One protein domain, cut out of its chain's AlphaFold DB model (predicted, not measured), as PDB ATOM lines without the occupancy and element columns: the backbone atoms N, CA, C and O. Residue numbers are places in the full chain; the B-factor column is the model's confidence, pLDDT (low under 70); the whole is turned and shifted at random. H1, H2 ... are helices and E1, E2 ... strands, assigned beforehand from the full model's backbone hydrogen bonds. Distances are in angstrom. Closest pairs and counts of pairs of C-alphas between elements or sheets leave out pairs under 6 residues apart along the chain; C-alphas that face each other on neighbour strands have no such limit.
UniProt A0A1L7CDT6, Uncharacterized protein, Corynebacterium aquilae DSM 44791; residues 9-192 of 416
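What this domain is: This is residues 9 to 192 of the 416 residues of an uncharacterized protein of Corynebacterium aquilae DSM 44791 (UniProt A0A1L7CDT6). A strongly twisted sheet of seven strands curls round the helix H1 on one face, with H2 and H3 on the other face, making three layers, and beyond H3 two more helices, H4 and H5, run side by side at one end of the domain. The printed part has 184 residues, with five named helices and seven named strands in the order H1 E1 E2 E3 H2 E4 E5 E6 H3 H4 E7 H5; its class is mixed. The sheet is mixed, in the order E6 E5 E4 E3 E2 E1 E7. The whole is compact, with a radius of gyration of the C-alphas of 16.8 A and spans of 50 by 36 by 29 A.

How they stand to each other: H1, residues 9 to 20, comes closest to E1, residues 25 to 30, at the C-alphas of Ala 15 and Val 26, 5.9 A apart. E1, E2, residues 36 to 43, and E3, residues 49 to 57, form a meander, each strand the antiparallel neighbour of the one before; N 29 and O 37 are 2.8 A apart, N 38 and O 55 2.7 A. E3 bends by 51 degrees at residue 52. H2, residues 65 to 78, is on the opposite face from H1, at a height over the sheet of 8.4 A. E3, H2 and E4, residues 83 to 87, make a strand-helix-strand unit, two parallel strands joined through a helix, with a right-handed crossover; N 84 and O 54 are 2.9 A apart. E4, E5, residues 92 to 96, and E6, residues 103 to 106, form a second meander, with N 85 and O 94 at 2.8 A and N 106 and O 93 at 2.8 A. H3, residues 125 to 139, is on the same face as H2 and runs across the strands, at 64 degrees to E1 on the local plane. H4, residues 147 to 163, only grazes the sheet with residues 160 to 163. E7, residues 169 to 172, is antiparallel to E1, with N 26 and O 169 at 2.8 A. H5, residues 176 to 191, touches H4 at a shallow tilt of 24 degrees, opposite ways, closest at the C-alphas of Ile 150 and Thr 191, 6.0 A. Every O i to N i+4 pair is within hydrogen-bond range in H1, H2, H3 and H4; in H5, 9 of 12 are.

Where its parts are: H1 begins at C-alpha 9 (183.766, 223.522, 119.825). H4 is 24.1 A long, E2 23.2 A, E3 22.9 A and H5 21.9 A, which ends at C-alpha 191 (174.736, 253.890, 103.576).

The domain as a whole: The C-alphas of Pro 105 and Pro 147, the two farthest apart, are 50.9 A apart. The printed part has no cut. The link from E6 to H3, residues 107 to 124, is long. Mean pLDDT of the printed part is 84.3; 26 residues are under 70, among them residues 138 to 151 and 188 to 192.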
ATOM      1  N   HIS A   9     183.122 223.976 118.595       61.56
ATOM      2  CA  HIS A   9     183.766 223.522 119.825       61.56
ATOM      3  C   HIS A   9     185.154 224.122 120.111       61.56
ATOM      4  O   HIS A   9     185.496 224.303 121.282       61.56
ATOM      5  N   GLY A  10     185.956 224.438 119.090       76.56
ATOM      6  CA  GLY A  10     187.344 224.878 119.281       76.56
ATOM      7  C   GLY A  10     187.450 226.288 119.856       76.56
ATOM      8  O   GLY A  10     188.015 226.489 120.935       76.56
ATOM      9  N   ALA A  11     186.809 227.241 119.179       81.75
ATOM     10  CA  ALA A  11     186.747 228.637 119.602       81.75
ATOM     11  C   ALA A  11     186.086 228.821 120.972       81.75
ATOM     12  O   ALA A  11     186.552 229.627 121.772       81.75
ATOM     13  N   ASP A  12     185.029 228.059 121.271       87.94
ATOM     14  CA  ASP A  12     184.319 228.167 122.549       87.94
ATOM     15  C   ASP A  12     185.182 227.687 123.727       87.94
ATOM     16  O   ASP A  12     185.188 228.298 124.802       87.94
ATOM     17  N   THR A  13     185.981 226.638 123.505       91.75
ATOM     18  CA  THR A  13     186.937 226.130 124.499       91.75
ATOM     19  C   THR A  13     188.039 227.154 124.764       91.75
ATOM     20  O   THR A  13     188.277 227.515 125.918       91.75
ATOM     21  N   ALA A  14     188.670 227.682 123.711       93.38
ATOM     22  CA  ALA A  14     189.707 228.705 123.844       93.38
ATOM     23  C   ALA A  14     189.171 229.988 124.496       93.38
ATOM     24  O   ALA A  14     189.807 230.541 125.393       93.38
ATOM     25  N   ALA A  15     187.979 230.437 124.095       94.75
ATOM     26  CA  ALA A  15     187.325 231.601 124.676       94.75
ATOM     27  C   ALA A  15     187.030 231.404 126.167       94.75
ATOM     28  O   ALA A  15     187.267 232.312 126.957       94.75
ATOM     29  N   THR A  16     186.568 230.217 126.567       95.06
ATOM     30  CA  THR A  16     186.328 229.887 127.982       95.06
ATOM     31  C   THR A  16     187.627 229.950 128.786       95.06
ATOM     32  O   THR A  16     187.679 230.641 129.799       95.06
ATOM     33  N   GLN A  17     188.710 229.356 128.280       95.88
ATOM     34  CA  GLN A  17     190.014 229.413 128.949       95.88
ATOM     35  C   GLN A  17     190.568 230.843 129.046       95.88
ATOM     36  O   GLN A  17     191.215 231.183 130.033       95.88
ATOM     37  N   LEU A  18     190.301 231.709 128.062       96.31
ATOM     38  CA  LEU A  18     190.645 233.132 128.147       96.31
ATOM     39  C   LEU A  18     189.868 233.841 129.270       96.31
ATOM     40  O   LEU A  18     190.464 234.600 130.034       96.31
ATOM     41  N   ILE A  19     188.567 233.579 129.418       95.06
ATOM     42  CA  ILE A  19     187.786 234.124 130.540       95.06
ATOM     43  C   ILE A  19     188.347 233.633 131.881       95.06
ATOM     44  O   ILE A  19     188.570 234.442 132.783       95.06
ATOM     45  N   ASP A  20     188.659 232.339 131.991       94.62
ATOM     46  CA  ASP A  20     189.184 231.736 133.222       94.62
ATOM     47  C   ASP A  20     190.522 232.352 133.657       94.62
ATOM     48  O   ASP A  20     190.785 232.499 134.853       94.62
ATOM     49  N   VAL A  21     191.361 232.777 132.701       94.69
ATOM     50  CA  VAL A  21     192.628 233.470 132.993       94.69
ATOM     51  C   VAL A  21     192.492 234.996 133.095       94.69
ATOM     52  O   VAL A  21     193.505 235.701 133.148       94.69
ATOM     53  N   GLY A  22     191.268 235.528 133.148       92.94
ATOM     54  CA  GLY A  22     191.007 236.909 133.559       92.94
ATOM     55  C   GLY A  22     190.574 237.896 132.490       92.94
ATOM     56  O   GLY A  22     190.506 239.086 132.801       92.94
ATOM     57  N   PHE A  23     190.338 237.462 131.253       94.50
ATOM     58  CA  PHE A  23     189.760 238.341 130.237       94.50
ATOM     59  C   PHE A  23     188.257 238.546 130.503       94.50
ATOM     60  O   PHE A  23     187.567 237.639 130.957       94.50
ATOM     61  N   ASP A  24     187.737 239.741 130.224       93.69
ATOM     62  CA  ASP A  24     186.333 240.101 130.481       93.69
ATOM     63  C   ASP A  24     185.400 239.701 129.330       93.69
ATOM     64  O   ASP A  24     184.197 239.502 129.516       93.69
ATOM     65  N   ALA A  25     185.943 239.652 128.114       94.50
ATOM     66  CA  ALA A  25     185.212 239.300 126.908       94.50
ATOM     67  C   ALA A  25     186.152 238.713 125.853       94.50
ATOM     68  O   ALA A  25     187.350 239.005 125.834       94.50
ATOM     69  N   VAL A  26     185.588 237.925 124.943       94.94
ATOM     70  CA  VAL A  26     186.285 237.339 123.798       94.94
ATOM     71  C   VAL A  26     185.445 237.555 122.548       94.94
ATOM     72  O   VAL A  26     184.266 237.199 122.532       94.94
ATOM     73  N   THR A  27     186.042 238.120 121.503       93.31
ATOM     74  CA  THR A  27     185.417 238.275 120.176       93.31
ATOM     75  C   THR A  27     186.198 237.507 119.121       93.31
ATOM     76  O   THR A  27     187.342 237.129 119.364       93.31
ATOM     77  N   SER A  28     185.589 237.282 117.960       90.81
ATOM     78  CA  SER A  28     186.280 236.826 116.753       90.81
ATOM     79  C   SER A  28     186.730 238.008 115.899       90.81
ATOM     80  O   SER A  28     186.266 239.130 116.083       90.81
ATOM     81  N   TRP A  29     187.665 237.745 114.998       88.12
ATOM     82  CA  TRP A  29     188.065 238.616 113.904       88.12
ATOM     83  C   TRP A  29     188.635 237.742 112.787       88.12
ATOM     84  O   TRP A  29     189.521 236.926 113.044       88.12
ATOM     85  N   ASP A  30     188.142 237.913 111.565       82.81
ATOM     86  CA  ASP A  30     188.701 237.266 110.379       82.81
ATOM     87  C   ASP A  30     189.762 238.160 109.744       82.81
ATOM     88  O   ASP A  30     189.514 239.333 109.440       82.81
ATOM     89  N   ASN A  31     190.958 237.612 109.539       79.00
ATOM     90  CA  ASN A  31     192.032 238.357 108.899       79.00
ATOM     91  C   ASN A  31     191.930 238.333 107.363       79.00
ATOM     92  O   ASN A  31     191.162 237.572 106.772       79.00
ATOM     93  N   THR A  32     192.772 239.126 106.698       69.94
ATOM     94  CA  THR A  32     192.810 239.202 105.223       69.94
ATOM     95  C   THR A  32     193.186 237.890 104.528       69.94
ATOM     96  O   THR A  32     192.910 237.723 103.343       69.94
ATOM     97  N   ASN A  33     193.768 236.936 105.256       68.38
ATOM     98  CA  ASN A  33     194.157 235.620 104.748       68.38
ATOM     99  C   ASN A  33     193.118 234.522 105.047       68.38
ATOM    100  O   ASN A  33     193.399 233.348 104.807       68.38
ATOM    101  N   GLY A  34     191.943 234.875 105.584       74.25
ATOM    102  CA  GLY A  34     190.884 233.923 105.933       74.25
ATOM    103  C   GLY A  34     191.172 233.076 107.179       74.25
ATOM    104  O   GLY A  34     190.518 232.059 107.386       74.25
ATOM    105  N   ILE A  35     192.153 233.468 107.995       80.94
ATOM    106  CA  ILE A  35     192.430 232.882 109.308       80.94
ATOM    107  C   ILE A  35     191.583 233.617 110.341       80.94
ATOM    108  O   ILE A  35     191.783 234.811 110.592       80.94
ATOM    109  N   THR A  36     190.686 232.885 110.992       84.88
ATOM    110  CA  THR A  36     189.920 233.433 112.103       84.88
ATOM    111  C   THR A  36     190.758 233.468 113.376       84.88
ATOM    112  O   THR A  36     191.398 232.495 113.784       84.88
ATOM    113  N   CYS A  37     190.738 234.619 114.030       91.44
ATOM    114  CA  CYS A  37     191.423 234.877 115.281       91.44
ATOM    115  C   CYS A  37     190.413 235.225 116.378       91.44
ATOM    116  O   CYS A  37     189.371 235.829 116.134       91.44
ATOM    117  N   LEU A  38     190.747 234.882 117.617       94.62
ATOM    118  CA  LEU A  38     190.075 235.351 118.818       94.62
ATOM    119  C   LEU A  38     190.827 236.542 119.398       94.62
ATOM    120  O   LEU A  38     192.058 236.568 119.425       94.62
ATOM    121  N   ILE A  39     190.087 237.498 119.939       95.88
ATOM    122  CA  ILE A  39     190.634 238.652 120.646       95.88
ATOM    123  C   ILE A  39     190.156 238.576 122.088       95.88
ATOM    124  O   ILE A  39     188.956 238.646 122.353       95.88
ATOM    125  N   GLY A  40     191.094 238.440 123.023       96.19
ATOM    126  CA  GLY A  40     190.811 238.525 124.453       96.19
ATOM    127  C   GLY A  40     190.857 239.976 124.917       96.19
ATOM    128  O   GLY A  40     191.889 240.642 124.795       96.19
ATOM    129  N   TRP A  41     189.756 240.461 125.481       95.62
ATOM    130  CA  TRP A  41     189.598 241.831 125.966       95.62
ATOM    131  C   TRP A  41     189.673 241.876 127.481       95.62
ATOM    132  O   TRP A  41     188.981 241.125 128.162       95.62
ATOM    133  N   GLY A  42     190.496 242.771 128.010       94.12
ATOM    134  CA  GLY A  42     190.642 242.974 129.443       94.12
ATOM    135  C   GLY A  42     190.452 244.433 129.826       94.12
ATOM    136  O   GLY A  42     190.702 245.353 129.040       94.12
ATOM    137  N   THR A  43     189.994 244.654 131.047       94.12
ATOM    138  CA  THR A  43     189.784 245.984 131.609       94.12
ATOM    139  C   THR A  43     191.027 246.426 132.359       94.12
ATOM    140  O   THR A  43     191.533 245.722 133.225       94.12
ATOM    141  N   ASP A  44     191.547 247.604 132.033       91.38
ATOM    142  CA  ASP A  44     192.647 248.209 132.779       91.38
ATOM    143  C   ASP A  44     192.155 248.860 134.094       91.38
ATOM    144  O   ASP A  44     190.953 249.095 134.265       91.38
ATOM    145  N   PRO A  45     193.051 249.246 135.025       90.50
ATOM    146  CA  PRO A  45     192.655 249.864 136.298       90.50
ATOM    147  C   PRO A  45     191.846 251.167 136.167       90.50
ATOM    148  O   PRO A  45     191.205 251.605 137.124       90.50
ATOM    149  N   THR A  46     191.856 251.806 134.993       90.56
ATOM    150  CA  THR A  46     191.085 253.025 134.713       90.56
ATOM    151  C   THR A  46     189.646 252.731 134.280       90.56
ATOM    152  O   THR A  46     188.869 253.671 134.062       90.56
ATOM    153  N   GLY A  47     189.277 251.454 134.143       91.62
ATOM    154  CA  GLY A  47     188.000 251.012 133.590       91.62
ATOM    155  C   GLY A  47     187.949 251.112 132.063       91.62
ATOM    156  O   GLY A  47     186.861 251.245 131.500       91.62
ATOM    157  N   THR A  48     189.098 251.137 131.383       93.25
ATOM    158  CA  THR A  48     189.159 251.093 129.917       93.25
ATOM    159  C   THR A  48     189.284 249.644 129.472       93.25
ATOM    160  O   THR A  48     190.201 248.947 129.888       93.25
ATOM    161  N   GLN A  49     188.369 249.202 128.613       92.94
ATOM    162  CA  GLN A  49     188.436 247.883 127.991       92.94
ATOM    163  C   GLN A  49     189.377 247.946 126.785       92.94
ATOM    164  O   GLN A  49     189.214 248.808 125.913       92.94
ATOM    165  N   LEU A  50     190.377 247.069 126.765       94.12
ATOM    166  CA  LEU A  50     191.457 247.035 125.783       94.12
ATOM    167  C   LEU A  50     191.695 245.594 125.311       94.12
ATOM    168  O   LEU A  50     191.532 244.658 126.098       94.12
ATOM    169  N   PRO A  51     192.112 245.391 124.056       94.88
ATOM    170  CA  PRO A  51     192.498 244.074 123.580       94.88
ATOM    171  C   PRO A  51     193.855 243.710 124.199       94.88
ATOM    172  O   PRO A  51     194.828 244.466 124.128       94.88
ATOM    173  N   GLY A  52     193.917 242.569 124.876       92.88
ATOM    174  CA  GLY A  52     195.104 242.126 125.606       92.88
ATOM    175  C   GLY A  52     195.853 240.979 124.939       92.88
ATOM    176  O   GLY A  52     197.063 240.856 125.145       92.88
ATOM    177  N   ILE A  53     195.161 240.167 124.137       96.38
ATOM    178  CA  ILE A  53     195.741 239.047 123.395       96.38
ATOM    179  C   ILE A  53     194.995 238.798 122.085       96.38
ATOM    180  O   ILE A  53     193.776 238.951 122.040       96.38
ATOM    181  N   ILE A  54     195.729 238.374 121.056       95.81
ATOM    182  CA  ILE A  54     195.169 237.773 119.839       95.81
ATOM    183  C   ILE A  54     195.573 236.307 119.785       95.81
ATOM    184  O   ILE A  54     196.726 235.968 120.062       95.81
ATOM    185  N   VAL A  55     194.621 235.447 119.448       95.62
ATOM    186  CA  VAL A  55     194.794 234.000 119.382       95.62
ATOM    187  C   VAL A  55     194.320 233.511 118.027       95.62
ATOM    188  O   VAL A  55     193.131 233.567 117.749       95.62
ATOM    189  N   ALA A  56     195.218 233.017 117.194       92.62
ATOM    190  CA  ALA A  56     194.820 232.385 115.945       92.62
ATOM    191  C   ALA A  56     194.395 230.929 116.185       92.62
ATOM    192  O   ALA A  56     195.057 230.202 116.934       92.62
ATOM    193  N   ASP A  57     193.299 230.508 115.559       87.75
ATOM    194  CA  ASP A  57     192.882 229.106 115.579       87.75
ATOM    195  C   ASP A  57     193.660 228.314 114.528       87.75
ATOM    196  O   ASP A  57     193.889 228.785 113.411       87.75
ATOM    197  N   VAL A  58     194.136 227.135 114.915       87.38
ATOM    198  CA  VAL A  58     194.970 226.282 114.070       87.38
ATOM    199  C   VAL A  58     194.549 224.827 114.204       87.38
ATOM    200  O   VAL A  58     194.441 224.290 115.304       87.38
ATOM    201  N   ASP A  59     194.396 224.138 113.078       79.00
ATOM    202  CA  ASP A  59     194.044 222.716 113.107       79.00
ATOM    203  C   ASP A  59     195.180 221.882 113.729       79.00
ATOM    204  O   ASP A  59     194.970 221.089 114.644       79.00
ATOM    205  N   ALA A  60     196.427 222.134 113.310       74.38
ATOM    206  CA  ALA A  60     197.596 221.340 113.685       74.38
ATOM    207  C   ALA A  60     198.726 222.177 114.322       74.38
ATOM    208  O   ALA A  60     198.501 223.212 114.941       74.38
ATOM    209  N   THR A  61     199.973 221.695 114.242       70.94
ATOM    210  CA  THR A  61     201.123 222.378 114.854       70.94
ATOM    211  C   THR A  61     201.361 223.734 114.176       70.94
ATOM    212  O   THR A  61     201.615 223.766 112.970       70.94
ATOM    213  N   PRO A  62     201.333 224.847 114.921       68.31
ATOM    214  CA  PRO A  62     201.420 226.169 114.335       68.31
ATOM    215  C   PRO A  62     202.872 226.546 114.052       68.31
ATOM    216  O   PRO A  62     203.644 226.816 114.970       68.31
ATOM    217  N   ASN A  63     203.259 226.563 112.778       64.56
ATOM    218  CA  ASN A  63     204.486 227.232 112.344       64.56
ATOM    219  C   ASN A  63     204.457 227.551 110.841       64.56
ATOM    220  O   ASN A  63     205.286 227.068 110.071       64.56
ATOM    221  N   THR A  64     203.457 228.318 110.404       74.25
ATOM    222  CA  THR A  64     203.384 228.820 109.027       74.25
ATOM    223  C   THR A  64     203.645 230.321 109.004       74.25
ATOM    224  O   THR A  64     203.286 231.046 109.933       74.25
ATOM    225  N   ALA A  65     204.251 230.810 107.919       81.50
ATOM    226  CA  ALA A  65     204.436 232.245 107.706       81.50
ATOM    227  C   ALA A  65     203.091 232.998 107.695       81.50
ATOM    228  O   ALA A  65     203.003 234.101 108.224       81.50
ATOM    229  N   ALA A  66     202.034 232.368 107.169       82.50
ATOM    230  CA  ALA A  66     200.679 232.918 107.141       82.50
ATOM    231  C   ALA A  66     200.111 233.171 108.546       82.50
ATOM    232  O   ALA A  66     199.502 234.208 108.789       82.50
ATOM    233  N   LEU A  67     200.360 232.260 109.491       87.25
ATOM    234  CA  LEU A  67     199.936 232.430 110.878       87.25
ATOM    235  C   LEU A  67     200.649 233.605 111.554       87.25
ATOM    236  O   LEU A  67     200.017 234.393 112.250       87.25
ATOM    237  N   MET A  68     201.965 233.731 111.353       88.50
ATOM    238  CA  MET A  68     202.722 234.855 111.914       88.50
ATOM    239  C   MET A  68     202.250 236.180 111.316       88.50
ATOM    240  O   MET A  68     202.041 237.128 112.063       88.50
ATOM    241  N   ALA A  69     201.996 236.219 110.004       85.94
ATOM    242  CA  ALA A  69     201.428 237.386 109.334       85.94
ATOM    243  C   ALA A  69     200.040 237.754 109.888       85.94
ATOM    244  O   ALA A  69     199.774 238.928 110.111       85.94
ATOM    245  N   ALA A  70     199.187 236.769 110.187       87.00
ATOM    246  CA  ALA A  70     197.880 237.004 110.806       87.00
ATOM    247  C   ALA A  70     197.988 237.641 112.199       87.00
ATOM    248  O   ALA A  70     197.263 238.581 112.525       87.00
ATOM    249  N   LEU A  71     198.911 237.139 113.026       90.81
ATOM    250  CA  LEU A  71     199.160 237.690 114.358       90.81
ATOM    251  C   LEU A  71     199.781 239.091 114.291       90.81
ATOM    252  O   LEU A  71     199.472 239.924 115.141       90.81
ATOM    253  N   ASP A  72     200.634 239.347 113.298       87.94
ATOM    254  CA  ASP A  72     201.268 240.645 113.048       87.94
ATOM    255  C   ASP A  72     200.241 241.691 112.592       87.94
ATOM    256  O   ASP A  72     200.139 242.763 113.183       87.94
ATOM    257  N   GLU A  73     199.386 241.330 111.636       85.94
ATOM    258  CA  GLU A  73     198.255 242.145 111.186       85.94
ATOM    259  C   GLU A  73     197.311 242.476 112.350       85.94
ATOM    260  O   GLU A  73     196.961 243.637 112.579       85.94
ATOM    261  N   GLY A  74     196.951 241.467 113.147       84.88
ATOM    262  CA  GLY A  74     196.132 241.662 114.335       84.88
ATOM    263  C   GLY A  74     196.791 242.605 115.349       84.88
ATOM    264  O   GLY A  74     196.126 243.487 115.902       84.88
ATOM    265  N   ARG A  75     198.103 242.462 115.584       88.25
ATOM    266  CA  ARG A  75     198.867 243.353 116.469       88.25
ATOM    267  C   ARG A  75     198.755 244.801 116.020       88.25
ATOM    268  O   ARG A  75     198.547 245.674 116.862       88.25
ATOM    269  N   ASP A  76     198.884 245.052 114.727       83.12
ATOM    270  CA  ASP A  76     198.883 246.401 114.171       83.12
ATOM    271  C   ASP A  76     197.480 247.030 114.207       83.12
ATOM    272  O   ASP A  76     197.341 248.215 114.520       83.12
ATOM    273  N   ILE A  77     196.430 246.233 113.981       80.38
ATOM    274  CA  ILE A  77     195.029 246.683 114.037       80.38
ATOM    275  C   ILE A  77     194.582 246.964 115.476       80.38
ATOM    276  O   ILE A  77     194.014 248.020 115.775       80.38
ATOM    277  N   PHE A  78     194.812 246.017 116.387       86.69
ATOM    278  CA  PHE A  78     194.255 246.065 117.741       86.69
ATOM    279  C   PHE A  78     195.236 246.617 118.780       86.69
ATOM    280  O   PHE A  78     194.827 246.972 119.885       86.69
ATOM    281  N   GLY A  79     196.523 246.736 118.451       86.62
ATOM    282  CA  GLY A  79     197.556 247.200 119.378       86.62
ATOM    283  C   GLY A  79     197.838 246.211 120.511       86.62
ATOM    284  O   GLY A  79     198.206 246.626 121.615       86.62
ATOM    285  N   THR A  80     197.623 244.911 120.283       89.56
ATOM    286  CA  THR A  80     197.829 243.880 121.304       89.56
ATOM    287  C   THR A  80     199.300 243.680 121.640       89.56
ATOM    288  O   THR A  80     200.202 243.911 120.842       89.56
ATOM    289  N   ARG A  81     199.564 243.235 122.871       84.06
ATOM    290  CA  ARG A  81     200.932 242.968 123.354       84.06
ATOM    291  C   ARG A  81     201.271 241.487 123.428       84.06
ATOM    292  O   ARG A  81     202.425 241.138 123.662       84.06
ATOM    293  N   ARG A  82     200.268 240.623 123.302       94.06
ATOM    294  CA  ARG A  82     200.392 239.176 123.453       94.06
ATOM    295  C   ARG A  82     199.719 238.510 122.272       94.06
ATOM    296  O   ARG A  82     198.661 238.955 121.836       94.06
ATOM    297  N   HIS A  83     200.338 237.445 121.796       96.00
ATOM    298  CA  HIS A  83     199.908 236.744 120.600       96.00
ATOM    299  C   HIS A  83     200.092 235.251 120.844       96.00
ATOM    300  O   HIS A  83     201.073 234.834 121.470       96.00
ATOM    301  N   ALA A  84     199.127 234.457 120.412       96.25
ATOM    302  CA  ALA A  84     199.116 233.023 120.630       96.25
ATOM    303  C   ALA A  84     198.438 232.301 119.464       96.25
ATOM    304  O   ALA A  84     197.796 232.914 118.616       96.25
ATOM    305  N   ALA A  85     198.572 230.985 119.454       94.62
ATOM    306  CA  ALA A  85     197.773 230.090 118.641       94.62
ATOM    307  C   ALA A  85     197.173 228.998 119.531       94.62
ATOM    308  O   ALA A  85     197.767 228.636 120.555       94.62
ATOM    309  N   TYR A  86     196.019 228.472 119.143       94.25
ATOM    310  CA  TYR A  86     195.344 227.387 119.847       94.25
ATOM    311  C   TYR A  86     194.869 226.323 118.860       94.25
ATOM    312  O   TYR A  86     194.342 226.662 117.811       94.25
ATOM    313  N   SER A  87     195.053 225.048 119.213       91.19
ATOM    314  CA  SER A  87     194.527 223.909 118.456       91.19
ATOM    315  C   SER A  87     193.525 223.168 119.311       91.19
ATOM    316  O   SER A  87     193.881 222.608 120.354       91.19
ATOM    317  N   ALA A  88     192.280 223.133 118.844       87.62
ATOM    318  CA  ALA A  88     191.218 222.366 119.477       87.62
ATOM    319  C   ALA A  88     191.474 220.855 119.398       87.62
ATOM    320  O   ALA A  88     191.228 220.149 120.373       87.62
ATOM    321  N   GLU A  89     192.021 220.371 118.276       86.88
ATOM    322  CA  GLU A  89     192.349 218.953 118.068       86.88
ATOM    323  C   GLU A  89     193.349 218.452 119.116       86.88
ATOM    324  O   GLU A  89     193.203 217.362 119.669       86.88
ATOM    325  N   LYS A  90     194.358 219.274 119.424       88.44
ATOM    326  CA  LYS A  90     195.418 218.931 120.382       88.44
ATOM    327  C   LYS A  90     195.155 219.442 121.796       88.44
ATOM    328  O   LYS A  90     195.934 219.118 122.687       88.44
ATOM    329  N   ASN A  91     194.108 220.249 121.990       89.88
ATOM    330  CA  ASN A  91     193.849 221.016 123.211       89.88
ATOM    331  C   ASN A  91     195.128 221.698 123.741       89.88
ATOM    332  O   ASN A  91     195.517 221.539 124.898       89.88
ATOM    333  N   GLN A  92     195.840 222.390 122.849       93.31
ATOM    334  CA  GLN A  92     197.198 222.874 123.091       93.31
ATOM    335  C   GLN A  92     197.313 224.353 122.730       93.31
ATOM    336  O   GLN A  92     196.832 224.786 121.682       93.31
ATOM    337  N   TRP A  93     198.000 225.113 123.586       95.44
ATOM    338  CA  TRP A  93     198.362 226.503 123.321       95.44
ATOM    339  C   TRP A  93     199.789 226.620 122.821       95.44
ATOM    340  O   TRP A  93     200.674 225.867 123.236       95.44
ATOM    341  N   TRP A  94     200.028 227.641 122.010       95.94
ATOM    342  CA  TRP A  94     201.358 228.121 121.683       95.94
ATOM    343  C   TRP A  94     201.418 229.629 121.859       95.94
ATOM    344  O   TRP A  94     200.548 230.346 121.379       95.94
ATOM    345  N   ILE A  95     202.453 230.117 122.534       95.69
ATOM    346  CA  ILE A  95     202.652 231.546 122.779       95.69
ATOM    347  C   ILE A  95     203.719 232.059 121.833       95.69
ATOM    348  O   ILE A  95     204.799 231.473 121.735       95.69
ATOM    349  N   ALA A  96     203.408 233.141 121.127       94.31
ATOM    350  CA  ALA A  96     204.368 233.777 120.246       94.31
ATOM    351  C   ALA A  96     205.323 234.639 121.065       94.31
ATOM    352  O   ALA A  96     204.938 235.305 122.032       94.31
ATOM    353  N   ASN A  97     206.587 234.645 120.656       92.50
ATOM    354  CA  ASN A  97     207.540 235.612 121.177       92.50
ATOM    355  C   ASN A  97     207.157 237.044 120.731       92.50
ATOM    356  O   ASN A  97     206.410 237.221 119.766       92.50
ATOM    357  N   PRO A  98     207.679 238.098 121.385       88.44
ATOM    358  CA  PRO A  98     207.335 239.480 121.034       88.44
ATOM    359  C   PRO A  98     207.662 239.872 119.586       88.44
ATOM    360  O   PRO A  98     207.015 240.754 119.032       88.44
ATOM    361  N   ALA A  99     208.659 239.216 118.982       88.38
ATOM    362  CA  ALA A  99     209.067 239.443 117.600       88.38
ATOM    363  C   ALA A  99     208.178 238.729 116.563       88.38
ATOM    364  O   ALA A  99     208.401 238.927 115.375       88.38
ATOM    365  N   LEU A 100     207.206 237.910 116.992       89.19
ATOM    366  CA  LEU A 100     206.337 237.107 116.120       89.19
ATOM    367  C   LEU A 100     207.112 236.219 115.132       89.19
ATOM    368  O   LEU A 100     206.742 236.066 113.974       89.19
ATOM    369  N   THR A 101     208.212 235.626 115.599       87.50
ATOM    370  CA  THR A 101     209.059 234.734 114.789       87.50
ATOM    371  C   THR A 101     208.980 233.277 115.215       87.50
ATOM    372  O   THR A 101     209.331 232.392 114.438       87.50
ATOM    373  N   THR A 102     208.553 233.005 116.449       89.50
ATOM    374  CA  THR A 102     208.512 231.647 116.999       89.50
ATOM    375  C   THR A 102     207.319 231.457 117.917       89.50
ATOM    376  O   THR A 102     206.997 232.353 118.698       89.50
ATOM    377  N   LEU A 103     206.758 230.249 117.900       92.88
ATOM    378  CA  LEU A 103     205.694 229.799 118.789       92.88
ATOM    379  C   LEU A 103     206.203 228.705 119.729       92.88
ATOM    380  O   LEU A 103     206.711 227.677 119.282       92.88
ATOM    381  N   THR A 104     206.050 228.911 121.034       93.94
ATOM    382  CA  THR A 104     206.436 227.927 122.055       93.94
ATOM    383  C   THR A 104     205.198 227.300 122.686       93.94
ATOM    384  O   THR A 104     204.333 228.057 123.137       93.94
ATOM    385  N   PRO A 105     205.095 225.958 122.758       94.56
ATOM    386  CA  PRO A 105     203.986 225.295 123.434       94.56
ATOM    387  C   PRO A 105     203.833 225.778 124.880       94.56
ATOM    388  O   PRO A 105     204.822 225.926 125.600       94.56
ATOM    389  N   ALA A 106     202.595 225.997 125.308       94.50
ATOM    390  CA  ALA A 106     202.241 226.370 126.669       94.50
ATOM    391  C   ALA A 106     201.007 225.587 127.137       94.50
ATOM    392  O   ALA A 106     200.147 225.253 126.325       94.50
ATOM    393  N   PRO A 107     200.885 225.285 128.436       90.88
ATOM    394  CA  PRO A 107     199.739 224.537 128.947       90.88
ATOM    395  C   PRO A 107     198.443 225.362 128.987       90.88
ATOM    396  O   PRO A 107     197.365 224.786 129.031       90.88
ATOM    397  N   GLN A 108     198.537 226.696 129.002       94.06
ATOM    398  CA  GLN A 108     197.401 227.607 129.161       94.06
ATOM    399  C   GLN A 108     197.715 228.985 128.551       94.06
ATOM    400  O   GLN A 108     198.900 229.308 128.374       94.06
ATOM    401  N   PRO A 109     196.701 229.824 128.261       95.25
ATOM    402  CA  PRO A 109     196.937 231.171 127.767       95.25
ATOM    403  C   PRO A 109     197.551 232.085 128.847       95.25
ATOM    404  O   PRO A 109     197.395 231.842 130.047       95.25
ATOM    405  N   PRO A 110     198.239 233.175 128.460       93.62
ATOM    406  CA  PRO A 110     198.795 234.131 129.409       93.62
ATOM    407  C   PRO A 110     197.687 234.908 130.131       93.62
ATOM    408  O   PRO A 110     196.892 235.594 129.489       93.62
ATOM    409  N   ALA A 111     197.694 234.881 131.465       93.38
ATOM    410  CA  ALA A 111     196.662 235.512 132.288       93.38
ATOM    411  C   ALA A 111     196.618 237.040 132.181       93.38
ATOM    412  O   ALA A 111     197.661 237.706 132.175       93.38
ATOM    413  N   TRP A 112     195.420 237.622 132.134       92.56
ATOM    414  CA  TRP A 112     195.241 239.071 132.174       92.56
ATOM    415  C   TRP A 112     195.552 239.597 133.580       92.56
ATOM    416  O   TRP A 112     194.888 239.262 134.548       92.56
ATOM    417  N   THR A 113     196.584 240.431 133.714       84.31
ATOM    418  CA  THR A 113     197.146 240.804 135.027       84.31
ATOM    419  C   THR A 113     196.450 241.986 135.698       84.31
ATOM    420  O   THR A 113     196.790 242.345 136.824       84.31
ATOM    421  N   HIS A 114     195.500 242.628 135.021       75.19
ATOM    422  CA  HIS A 114     194.815 243.816 135.520       75.19
ATOM    423  C   HIS A 114     193.359 243.475 135.824       75.19
ATOM    424  O   HIS A 114     192.458 243.863 135.097       75.19
ATOM    425  N   HIS A 115     193.114 242.718 136.890       64.19
ATOM    426  CA  HIS A 115     191.740 242.439 137.295       64.19
ATOM    427  C   HIS A 115     191.129 243.671 137.959       64.19
ATOM    428  O   HIS A 115     191.687 244.235 138.904       64.19
ATOM    429  N   THR A 116     189.955 244.076 137.488       72.62
ATOM    430  CA  THR A 116     189.139 245.094 138.149       72.62
ATOM    431  C   THR A 116     187.710 244.591 138.240       72.62
ATOM    432  O   THR A 116     187.219 243.939 137.330       72.62
ATOM    433  N   THR A 117     187.016 244.930 139.323       69.00
ATOM    434  CA  THR A 117     185.591 244.613 139.492       69.00
ATOM    435  C   THR A 117     184.673 245.556 138.710       69.00
ATOM    436  O   THR A 117     183.454 245.394 138.731       69.00
ATOM    437  N   LYS A 118     185.227 246.576 138.043       77.06
ATOM    438  CA  LYS A 118     184.462 247.520 137.231       77.06
ATOM    439  C   LYS A 118     184.305 246.970 135.824       77.06
ATOM    440  O   LYS A 118     185.283 246.570 135.204       77.06
ATOM    441  N   THR A 119     183.091 247.058 135.294       81.88
ATOM    442  CA  THR A 119     182.835 246.805 133.877       81.88
ATOM    443  C   THR A 119     183.631 247.799 133.029       81.88
ATOM    444  O   THR A 119     183.435 249.014 133.144       81.88
ATOM    445  N   GLY A 120     184.543 247.295 132.200       90.25
ATOM    446  CA  GLY A 120     185.321 248.117 131.284       90.25
ATOM    447  C   GLY A 120     184.480 248.712 130.161       90.25
ATOM    448  O   GLY A 120     183.434 248.182 129.786       90.25
ATOM    449  N   VAL A 121     184.958 249.829 129.607       94.88
ATOM    450  CA  VAL A 121     184.399 250.427 128.387       94.88
ATOM    451  C   VAL A 121     185.492 250.764 127.376       94.88
ATOM    452  O   VAL A 121     186.548 251.294 127.728       94.88
ATOM    453  N   ILE A 122     185.221 250.525 126.100       94.81
ATOM    454  CA  ILE A 122     186.051 250.934 124.972       94.81
ATOM    455  C   ILE A 122     185.929 252.450 124.811       94.81
ATOM    456  O   ILE A 122     184.859 253.007 124.541       94.81
ATOM    457  N   ARG A 123     187.057 253.138 124.993       94.00
ATOM    458  CA  ARG A 123     187.160 254.601 124.851       94.00
ATOM    459  C   ARG A 123     187.778 255.016 123.519       94.00
ATOM    460  O   ARG A 123     187.471 256.105 123.032       94.00
ATOM    461  N   SER A 124     188.629 254.168 122.942       90.81
ATOM    462  CA  SER A 124     189.294 254.424 121.663       90.81
ATOM    463  C   SER A 124     188.282 254.425 120.521       90.81
ATOM    464  O   SER A 124     187.495 253.493 120.386       90.81
ATOM    465  N   ARG A 125     188.322 255.473 119.689       89.44
ATOM    466  CA  ARG A 125     187.492 255.551 118.480       89.44
ATOM    467  C   ARG A 125     187.890 254.479 117.472       89.44
ATOM    468  O   ARG A 125     187.007 253.815 116.964       89.44
ATOM    469  N   THR A 126     189.188 254.268 117.264       84.94
ATOM    470  CA  THR A 126     189.709 253.264 116.328       84.94
ATOM    471  C   THR A 126     189.245 251.855 116.694       84.94
ATOM    472  O   THR A 126     188.674 251.166 115.860       84.94
ATOM    473  N   LEU A 127     189.387 251.453 117.963       88.25
ATOM    474  CA  LEU A 127     188.936 250.128 118.411       88.25
ATOM    475  C   LEU A 127     187.414 249.982 118.323       88.25
ATOM    476  O   LEU A 127     186.922 248.947 117.890       88.25
ATOM    477  N   ALA A 128     186.667 251.026 118.697       90.25
ATOM    478  CA  ALA A 128     185.215 251.030 118.554       90.25
ATOM    479  C   ALA A 128     184.780 250.902 117.085       90.25
ATOM    480  O   ALA A 128     183.807 250.207 116.813       90.25
ATOM    481  N   THR A 129     185.497 251.536 116.151       87.12
ATOM    482  CA  THR A 129     185.276 251.376 114.709       87.12
ATOM    483  C   THR A 129     185.479 249.924 114.296       87.12
ATOM    484  O   THR A 129     184.557 249.358 113.729       87.12
ATOM    485  N   HIS A 130     186.604 249.290 114.650       84.19
ATOM    486  CA  HIS A 130     186.858 247.889 114.287       84.19
ATOM    487  C   HIS A 130     185.798 246.926 114.835       84.19
ATOM    488  O   HIS A 130     185.257 246.133 114.075       84.19
ATOM    489  N   VAL A 131     185.451 247.034 116.123       88.62
ATOM    490  CA  VAL A 131     184.445 246.156 116.752       88.62
ATOM    491  C   VAL A 131     183.071 246.317 116.099       88.62
ATOM    492  O   VAL A 131     182.373 245.336 115.866       88.62
ATOM    493  N   LEU A 132     182.660 247.554 115.807       88.75
ATOM    494  CA  LEU A 132     181.373 247.799 115.164       88.75
ATOM    495  C   LEU A 132     181.383 247.381 113.687       88.75
ATOM    496  O   LEU A 132     180.376 246.867 113.225       88.75
ATOM    497  N   THR A 133     182.485 247.555 112.951       83.88
ATOM    498  CA  THR A 133     182.616 247.048 111.573       83.88
ATOM    499  C   THR A 133     182.503 245.527 111.525       83.88
ATOM    500  O   THR A 133     181.793 245.000 110.675       83.88
ATOM    501  N   ASP A 134     183.145 244.830 112.462       80.38
ATOM    502  CA  ASP A 134     183.065 243.372 112.563       80.38
ATOM    503  C   ASP A 134     181.636 242.897 112.878       80.38
ATOM    504  O   ASP A 134     181.124 241.976 112.239       80.38
ATOM    505  N   LEU A 135     180.934 243.601 113.777       83.19
ATOM    506  CA  LEU A 135     179.517 243.353 114.062       83.19
ATOM    507  C   LEU A 135     178.645 243.502 112.804       83.19
ATOM    508  O   LEU A 135     177.740 242.698 112.590       83.19
ATOM    509  N   ILE A 136     178.915 244.510 111.968       80.38
ATOM    510  CA  ILE A 136     178.195 244.698 110.702       80.38
ATOM    511  C   ILE A 136     178.457 243.509 109.777       80.38
ATOM    512  O   ILE A 136     177.500 242.903 109.308       80.38
ATOM    513  N   ALA A 137     179.720 243.123 109.579       74.56
ATOM    514  CA  ALA A 137     180.086 242.011 108.700       74.56
ATOM    515  C   ALA A 137     179.402 240.682 109.087       74.56
ATOM    516  O   ALA A 137     178.985 239.927 108.211       74.56
ATOM    517  N   HIS A 138     179.226 240.419 110.387       68.38
ATOM    518  CA  HIS A 138     178.615 239.183 110.893       68.38
ATOM    519  C   HIS A 138     177.079 239.164 110.850       68.38
ATOM    520  O   HIS A 138     176.477 238.090 110.773       68.38
ATOM    521  N   HIS A 139     176.428 240.325 110.949       63.34
ATOM    522  CA  HIS A 139     174.969 240.409 111.093       63.34
ATOM    523  C   HIS A 139     174.256 240.990 109.873       63.34
ATOM    524  O   HIS A 139     173.041 240.830 109.762       63.34
ATOM    525  N   HIS A 140     174.990 241.634 108.965       60.16
ATOM    526  CA  HIS A 140     174.413 242.548 107.993       60.16
ATOM    527  C   HIS A 140     175.208 242.609 106.691       60.16
ATOM    528  O   HIS A 140     176.276 243.204 106.603       60.16
ATOM    529  N   THR A 141     174.605 242.101 105.618       52.84
ATOM    530  CA  THR A 141     174.862 242.603 104.259       52.84
ATOM    531  C   THR A 141     173.570 243.241 103.741       52.84
ATOM    532  O   THR A 141     172.896 242.666 102.885       52.84
ATOM    533  N   PRO A 142     173.115 244.373 104.314       48.72
ATOM    534  CA  PRO A 142     171.934 245.043 103.808       48.72
ATOM    535  C   PRO A 142     172.206 245.466 102.359       48.72
ATOM    536  O   PRO A 142     173.308 245.931 102.056       48.72
ATOM    537  N   PRO A 143     171.229 245.330 101.449       49.16
ATOM    538  CA  PRO A 143     171.341 245.951 100.141       49.16
ATOM    539  C   PRO A 143     171.512 247.459 100.354       49.16
ATOM    540  O   PRO A 143     170.680 248.097 101.004       49.16
ATOM    541  N   ALA A 144     172.609 248.006  99.829       54.00
ATOM    542  CA  ALA A 144     173.086 249.361 100.107       54.00
ATOM    543  C   ALA A 144     172.117 250.484  99.654       54.00
ATOM    544  O   ALA A 144     172.328 251.649  99.977       54.00
ATOM    545  N   ASP A 145     171.024 250.123  98.970       54.28
ATOM    546  CA  ASP A 145     170.031 251.023  98.376       54.28
ATOM    547  C   ASP A 145     168.708 251.127  99.165       54.28
ATOM    548  O   ASP A 145     167.738 251.699  98.667       54.28
ATOM    549  N   ASN A 146     168.602 250.563 100.377       60.28
ATOM    550  CA  ASN A 146     167.354 250.582 101.154       60.28
ATOM    551  C   ASN A 146     167.435 251.513 102.385       60.28
ATOM    552  O   ASN A 146     167.967 251.103 103.419       60.28
ATOM    553  N   PRO A 147     166.829 252.722 102.352       55.34
ATOM    554  CA  PRO A 147     166.799 253.664 103.481       55.34
ATOM    555  C   PRO A 147     166.267 253.073 104.792       55.34
ATOM    556  O   PRO A 147     166.669 253.487 105.881       55.34
ATOM    557  N   ARG A 148     165.381 252.075 104.711       64.50
ATOM    558  CA  ARG A 148     164.889 251.362 105.890       64.50
ATOM    559  C   ARG A 148     165.973 250.476 106.505       64.50
ATOM    560  O   ARG A 148     166.135 250.507 107.719       64.50
ATOM    561  N   ALA A 149     166.744 249.767 105.683       66.69
ATOM    562  CA  ALA A 149     167.859 248.940 106.147       66.69
ATOM    563  C   ALA A 149     168.969 249.792 106.785       66.69
ATOM    564  O   ALA A 149     169.602 249.384 107.751       66.69
ATOM    565  N   ILE A 150     169.151 251.017 106.294       65.38
ATOM    566  CA  ILE A 150     170.061 252.020 106.857       65.38
ATOM    567  C   ILE A 150     169.624 252.454 108.264       65.38
ATOM    568  O   ILE A 150     170.433 252.488 109.193       65.38
ATOM    569  N   ALA A 151     168.345 252.799 108.428       64.62
ATOM    570  CA  ALA A 151     167.795 253.189 109.722       64.62
ATOM    571  C   ALA A 151     167.801 252.016 110.717       64.62
ATOM    572  O   ALA A 151     168.088 252.215 111.898       64.62
ATOM    573  N   GLU A 152     167.532 250.800 110.233       75.62
ATOM    574  CA  GLU A 152     167.645 249.557 111.002       75.62
ATOM    575  C   GLU A 152     169.098 249.336 111.453       75.62
ATOM    576  O   GLU A 152     169.332 249.219 112.653       75.62
ATOM    577  N   LEU A 153     170.085 249.444 110.554       79.75
ATOM    578  CA  LEU A 153     171.514 249.356 110.878       79.75
ATOM    579  C   LEU A 153     171.933 250.388 111.936       79.75
ATOM    580  O   LEU A 153     172.560 250.047 112.938       79.75
ATOM    581  N   ALA A 154     171.566 251.658 111.756       77.00
ATOM    582  CA  ALA A 154     171.875 252.711 112.723       77.00
ATOM    583  C   ALA A 154     171.222 252.445 114.094       77.00
ATOM    584  O   ALA A 154     171.850 252.652 115.142       77.00
ATOM    585  N   GLY A 155     169.974 251.970 114.089       76.88
ATOM    586  CA  GLY A 155     169.232 251.573 115.282       76.88
ATOM    587  C   GLY A 155     169.891 250.405 116.008       76.88
ATOM    588  O   GLY A 155     170.063 250.463 117.226       76.88
ATOM    589  N   GLU A 156     170.334 249.394 115.270       84.38
ATOM    590  CA  GLU A 156     171.021 248.221 115.803       84.38
ATOM    591  C   GLU A 156     172.386 248.556 116.389       84.38
ATOM    592  O   GLU A 156     172.654 248.195 117.533       84.38
ATOM    593  N   LEU A 157     173.224 249.316 115.678       86.44
ATOM    594  CA  LEU A 157     174.520 249.755 116.205       86.44
ATOM    595  C   LEU A 157     174.342 250.601 117.472       86.44
ATOM    596  O   LEU A 157     175.096 250.461 118.435       86.44
ATOM    597  N   THR A 158     173.313 251.451 117.505       82.56
ATOM    598  CA  THR A 158     172.972 252.249 118.692       82.56
ATOM    599  C   THR A 158     172.484 251.369 119.839       82.56
ATOM    600  O   THR A 158     172.857 251.593 120.994       82.56
ATOM    601  N   HIS A 159     171.661 250.364 119.545       84.12
ATOM    602  CA  HIS A 159     171.176 249.406 120.530       84.12
ATOM    603  C   HIS A 159     172.330 248.583 121.112       84.12
ATOM    604  O   HIS A 159     172.484 248.536 122.333       84.12
ATOM    605  N   ALA A 160     173.191 248.027 120.257       86.25
ATOM    606  CA  ALA A 160     174.368 247.256 120.640       86.25
ATOM    607  C   ALA A 160     175.361 248.100 121.452       86.25
ATOM    608  O   ALA A 160     175.857 247.653 122.482       86.25
ATOM    609  N   ALA A 161     175.594 249.361 121.079       86.69
ATOM    610  CA  ALA A 161     176.452 250.249 121.863       86.69
ATOM    611  C   ALA A 161     175.902 250.528 123.276       86.69
ATOM    612  O   ALA A 161     176.691 250.684 124.208       86.69
ATOM    613  N   ARG A 162     174.571 250.574 123.446       83.88
ATOM    614  CA  ARG A 162     173.909 250.822 124.742       83.88
ATOM    615  C   ARG A 162     173.810 249.578 125.620       83.88
ATOM    616  O   ARG A 162     174.050 249.667 126.820       83.88
ATOM    617  N   GLN A 163     173.417 248.443 125.046       87.31
ATOM    618  CA  GLN A 163     173.232 247.188 125.788       87.31
ATOM    619  C   GLN A 163     174.547 246.424 125.979       87.31
ATOM    620  O   GLN A 163     174.695 245.642 126.920       87.31
ATOM    621  N   GLY A 164     175.529 246.717 125.132       90.00
ATOM    622  CA  GLY A 164     176.772 245.985 125.012       90.00
ATOM    623  C   GLY A 164     176.756 245.081 123.780       90.00
ATOM    624  O   GLY A 164     175.735 244.504 123.412       90.00
ATOM    625  N   ILE A 165     177.913 244.990 123.138       90.00
ATOM    626  CA  ILE A 165     178.151 244.192 121.945       90.00
ATOM    627  C   ILE A 165     178.502 242.774 122.403       90.00
ATOM    628  O   ILE A 165     179.497 242.604 123.120       90.00
ATOM    629  N   PRO A 166     177.695 241.761 122.052       88.25
ATOM    630  CA  PRO A 166     177.962 240.390 122.459       88.25
ATOM    631  C   PRO A 166     179.242 239.878 121.788       88.25
ATOM    632  O   PRO A 166     179.432 240.057 120.589       88.25
ATOM    633  N   GLY A 167     180.118 239.252 122.574       87.75
ATOM    634  CA  GLY A 167     181.227 238.457 122.049       87.75
ATOM    635  C   GLY A 167     180.866 236.972 121.973       87.75
ATOM    636  O   GLY A 167     179.747 236.575 122.298       87.75
ATOM    637  N   ILE A 168     181.848 236.136 121.630       88.25
ATOM    638  CA  ILE A 168     181.772 234.675 121.817       88.25
ATOM    639  C   ILE A 168     181.573 234.366 123.307       88.25
ATOM    640  O   ILE A 168     180.746 233.537 123.695       88.25
ATOM    641  N   ARG A 169     182.305 235.091 124.160       92.06
ATOM    642  CA  ARG A 169     182.124 235.118 125.612       92.06
ATOM    643  C   ARG A 169     182.147 236.560 126.106       92.06
ATOM    644  O   ARG A 169     182.906 237.382 125.600       92.06
ATOM    645  N   GLY A 170     181.340 236.858 127.121       91.19
ATOM    646  CA  GLY A 170     181.258 238.198 127.701       91.19
ATOM    647  C   GLY A 170     180.636 239.238 126.763       91.19
ATOM    648  O   GLY A 170     179.957 238.923 125.783       91.19
ATOM    649  N   THR A 171     180.818 240.512 127.101       91.94
ATOM    650  CA  THR A 171     180.202 241.629 126.376       91.94
ATOM    651  C   THR A 171     181.158 242.813 126.331       91.94
ATOM    652  O   THR A 171     181.703 243.223 127.357       91.94
ATOM    653  N   LEU A 172     181.337 243.390 125.146       93.31
ATOM    654  CA  LEU A 172     182.073 244.635 124.966       93.31
ATOM    655  C   LEU A 172     181.146 245.825 125.156       93.31
ATOM    656  O   LEU A 172     179.993 245.805 124.731       93.31
ATOM    657  N   ARG A 173     181.634 246.899 125.770       93.94
ATOM    658  CA  ARG A 173     180.836 248.120 125.947       93.94
ATOM    659  C   ARG A 173     181.560 249.317 125.388       93.94
ATOM    660  O   ARG A 173     182.747 249.492 125.631       93.94
ATOM    661  N   LEU A 174     180.847 250.174 124.673       93.25
ATOM    662  CA  LEU A 174     181.405 251.424 124.174       93.25
ATOM    663  C   LEU A 174     181.070 252.539 125.154       93.25
ATOM    664  O   LEU A 174     179.992 252.581 125.736       93.25
ATOM    665  N   ARG A 175     181.984 253.495 125.312       93.62
ATOM    666  CA  ARG A 175     181.634 254.757 125.966       93.62
ATOM    667  C   ARG A 175     180.641 255.516 125.083       93.62
ATOM    668  O   ARG A 175     180.924 255.694 123.901       93.62
ATOM    669  N   ASP A 176     179.582 256.082 125.665       87.62
ATOM    670  CA  ASP A 176     178.556 256.848 124.930       87.62
ATOM    671  C   ASP A 176     179.155 257.870 123.960       87.62
ATOM    672  O   ASP A 176     178.879 257.852 122.766       87.62
ATOM    673  N   LYS A 177     180.083 258.708 124.444       86.69
ATOM    674  CA  LYS A 177     180.762 259.719 123.615       86.69
ATOM    675  C   LYS A 177     181.532 259.115 122.433       86.69
ATOM    676  O   LYS A 177     181.696 259.780 121.411       86.69
ATOM    677  N   THR A 178     182.057 257.903 122.584       89.19
ATOM    678  CA  THR A 178     182.746 257.179 121.512       89.19
ATOM    679  C   THR A 178     181.723 256.644 120.512       89.19
ATOM    680  O   THR A 178     181.868 256.911 119.323       89.19
ATOM    681  N   ALA A 179     180.647 256.009 120.986       86.44
ATOM    682  CA  ALA A 179     179.558 255.508 120.149       86.44
ATOM    683  C   ALA A 179     178.894 256.621 119.316       86.44
ATOM    684  O   ALA A 179     178.822 256.504 118.096       86.44
ATOM    685  N   THR A 180     178.528 257.753 119.935       78.06
ATOM    686  CA  THR A 180     177.924 258.916 119.251       78.06
ATOM    687  C   THR A 180     178.799 259.477 118.129       78.06
ATOM    688  O   THR A 180     178.288 260.099 117.206       78.06
ATOM    689  N   ARG A 181     180.122 259.280 118.192       78.88
ATOM    690  CA  ARG A 181     181.060 259.762 117.166       78.88
ATOM    691  C   ARG A 181     181.339 258.738 116.074       78.88
ATOM    692  O   ARG A 181     181.628 259.146 114.960       78.88
ATOM    693  N   VAL A 182     181.327 257.449 116.402       81.75
ATOM    694  CA  VAL A 182     181.715 256.378 115.473       81.75
ATOM    695  C   VAL A 182     180.524 255.890 114.653       81.75
ATOM    696  O   VAL A 182     180.665 255.712 113.448       81.75
ATOM    697  N   ILE A 183     179.354 255.721 115.278       84.19
ATOM    698  CA  ILE A 183     178.169 255.159 114.615       84.19
ATOM    699  C   ILE A 183     177.759 255.984 113.388       84.19
ATOM    700  O   ILE A 183     177.625 255.377 112.331       84.19
ATOM    701  N   PRO A 184     177.643 257.329 113.440       75.25
ATOM    702  CA  PRO A 184     177.278 258.100 112.249       75.25
ATOM    703  C   PRO A 184     178.278 257.933 111.101       75.25
ATOM    704  O   PRO A 184     177.879 257.851 109.948       75.25
ATOM    705  N   THR A 185     179.577 257.830 111.407       74.00
ATOM    706  CA  THR A 185     180.618 257.605 110.395       74.00
ATOM    707  C   THR A 185     180.519 256.216 109.768       74.00
ATOM    708  O   THR A 185     180.665 256.095 108.557       74.00
ATOM    709  N   LEU A 186     180.263 255.174 110.564       75.12
ATOM    710  CA  LEU A 186     180.099 253.805 110.062       75.12
ATOM    711  C   LEU A 186     178.820 253.636 109.252       75.12
ATOM    712  O   LEU A 186     178.848 252.990 108.209       75.12
ATOM    713  N   VAL A 187     177.726 254.243 109.719       74.94
ATOM    714  CA  VAL A 187     176.471 254.330 108.977       74.94
ATOM    715  C   VAL A 187     176.767 255.019 107.648       74.94
ATOM    716  O   VAL A 187     176.657 254.353 106.636       74.94
ATOM    717  N   ALA A 188     177.325 256.235 107.626       66.00
ATOM    718  CA  ALA A 188     177.695 256.928 106.383       66.00
ATOM    719  C   ALA A 188     178.521 256.065 105.398       66.00
ATOM    720  O   ALA A 188     178.289 256.097 104.188       66.00
ATOM    721  N   GLN A 189     179.463 255.260 105.906       65.56
ATOM    722  CA  GLN A 189     180.276 254.340 105.099       65.56
ATOM    723  C   GLN A 189     179.480 253.176 104.486       65.56
ATOM    724  O   GLN A 189     179.812 252.759 103.381       65.56
ATOM    725  N   HIS A 190     178.448 252.668 105.166       63.72
ATOM    726  CA  HIS A 190     177.607 251.547 104.708       63.72
ATOM    727  C   HIS A 190     176.307 251.996 104.020       63.72
ATOM    728  O   HIS A 190     175.669 251.208 103.331       63.72
ATOM    729  N   THR A 191     175.900 253.252 104.214       51.28
ATOM    730  CA  THR A 191     174.736 253.890 103.576       51.28
ATOM    731  C   THR A 191     175.061 254.532 102.248       51.28
ATOM    732  O   THR A 191     174.149 254.932 101.530       51.28
ATOM    733  N   THR A 192     176.350 254.710 101.960       45.91
ATOM    734  CA  THR A 192     176.779 255.037 100.612       45.91
ATOM    735  C   THR A 192     176.513 253.782  99.797       45.91
ATOM    736  O   THR A 192     177.138 252.755 100.082       45.91
TER     737      THR A 192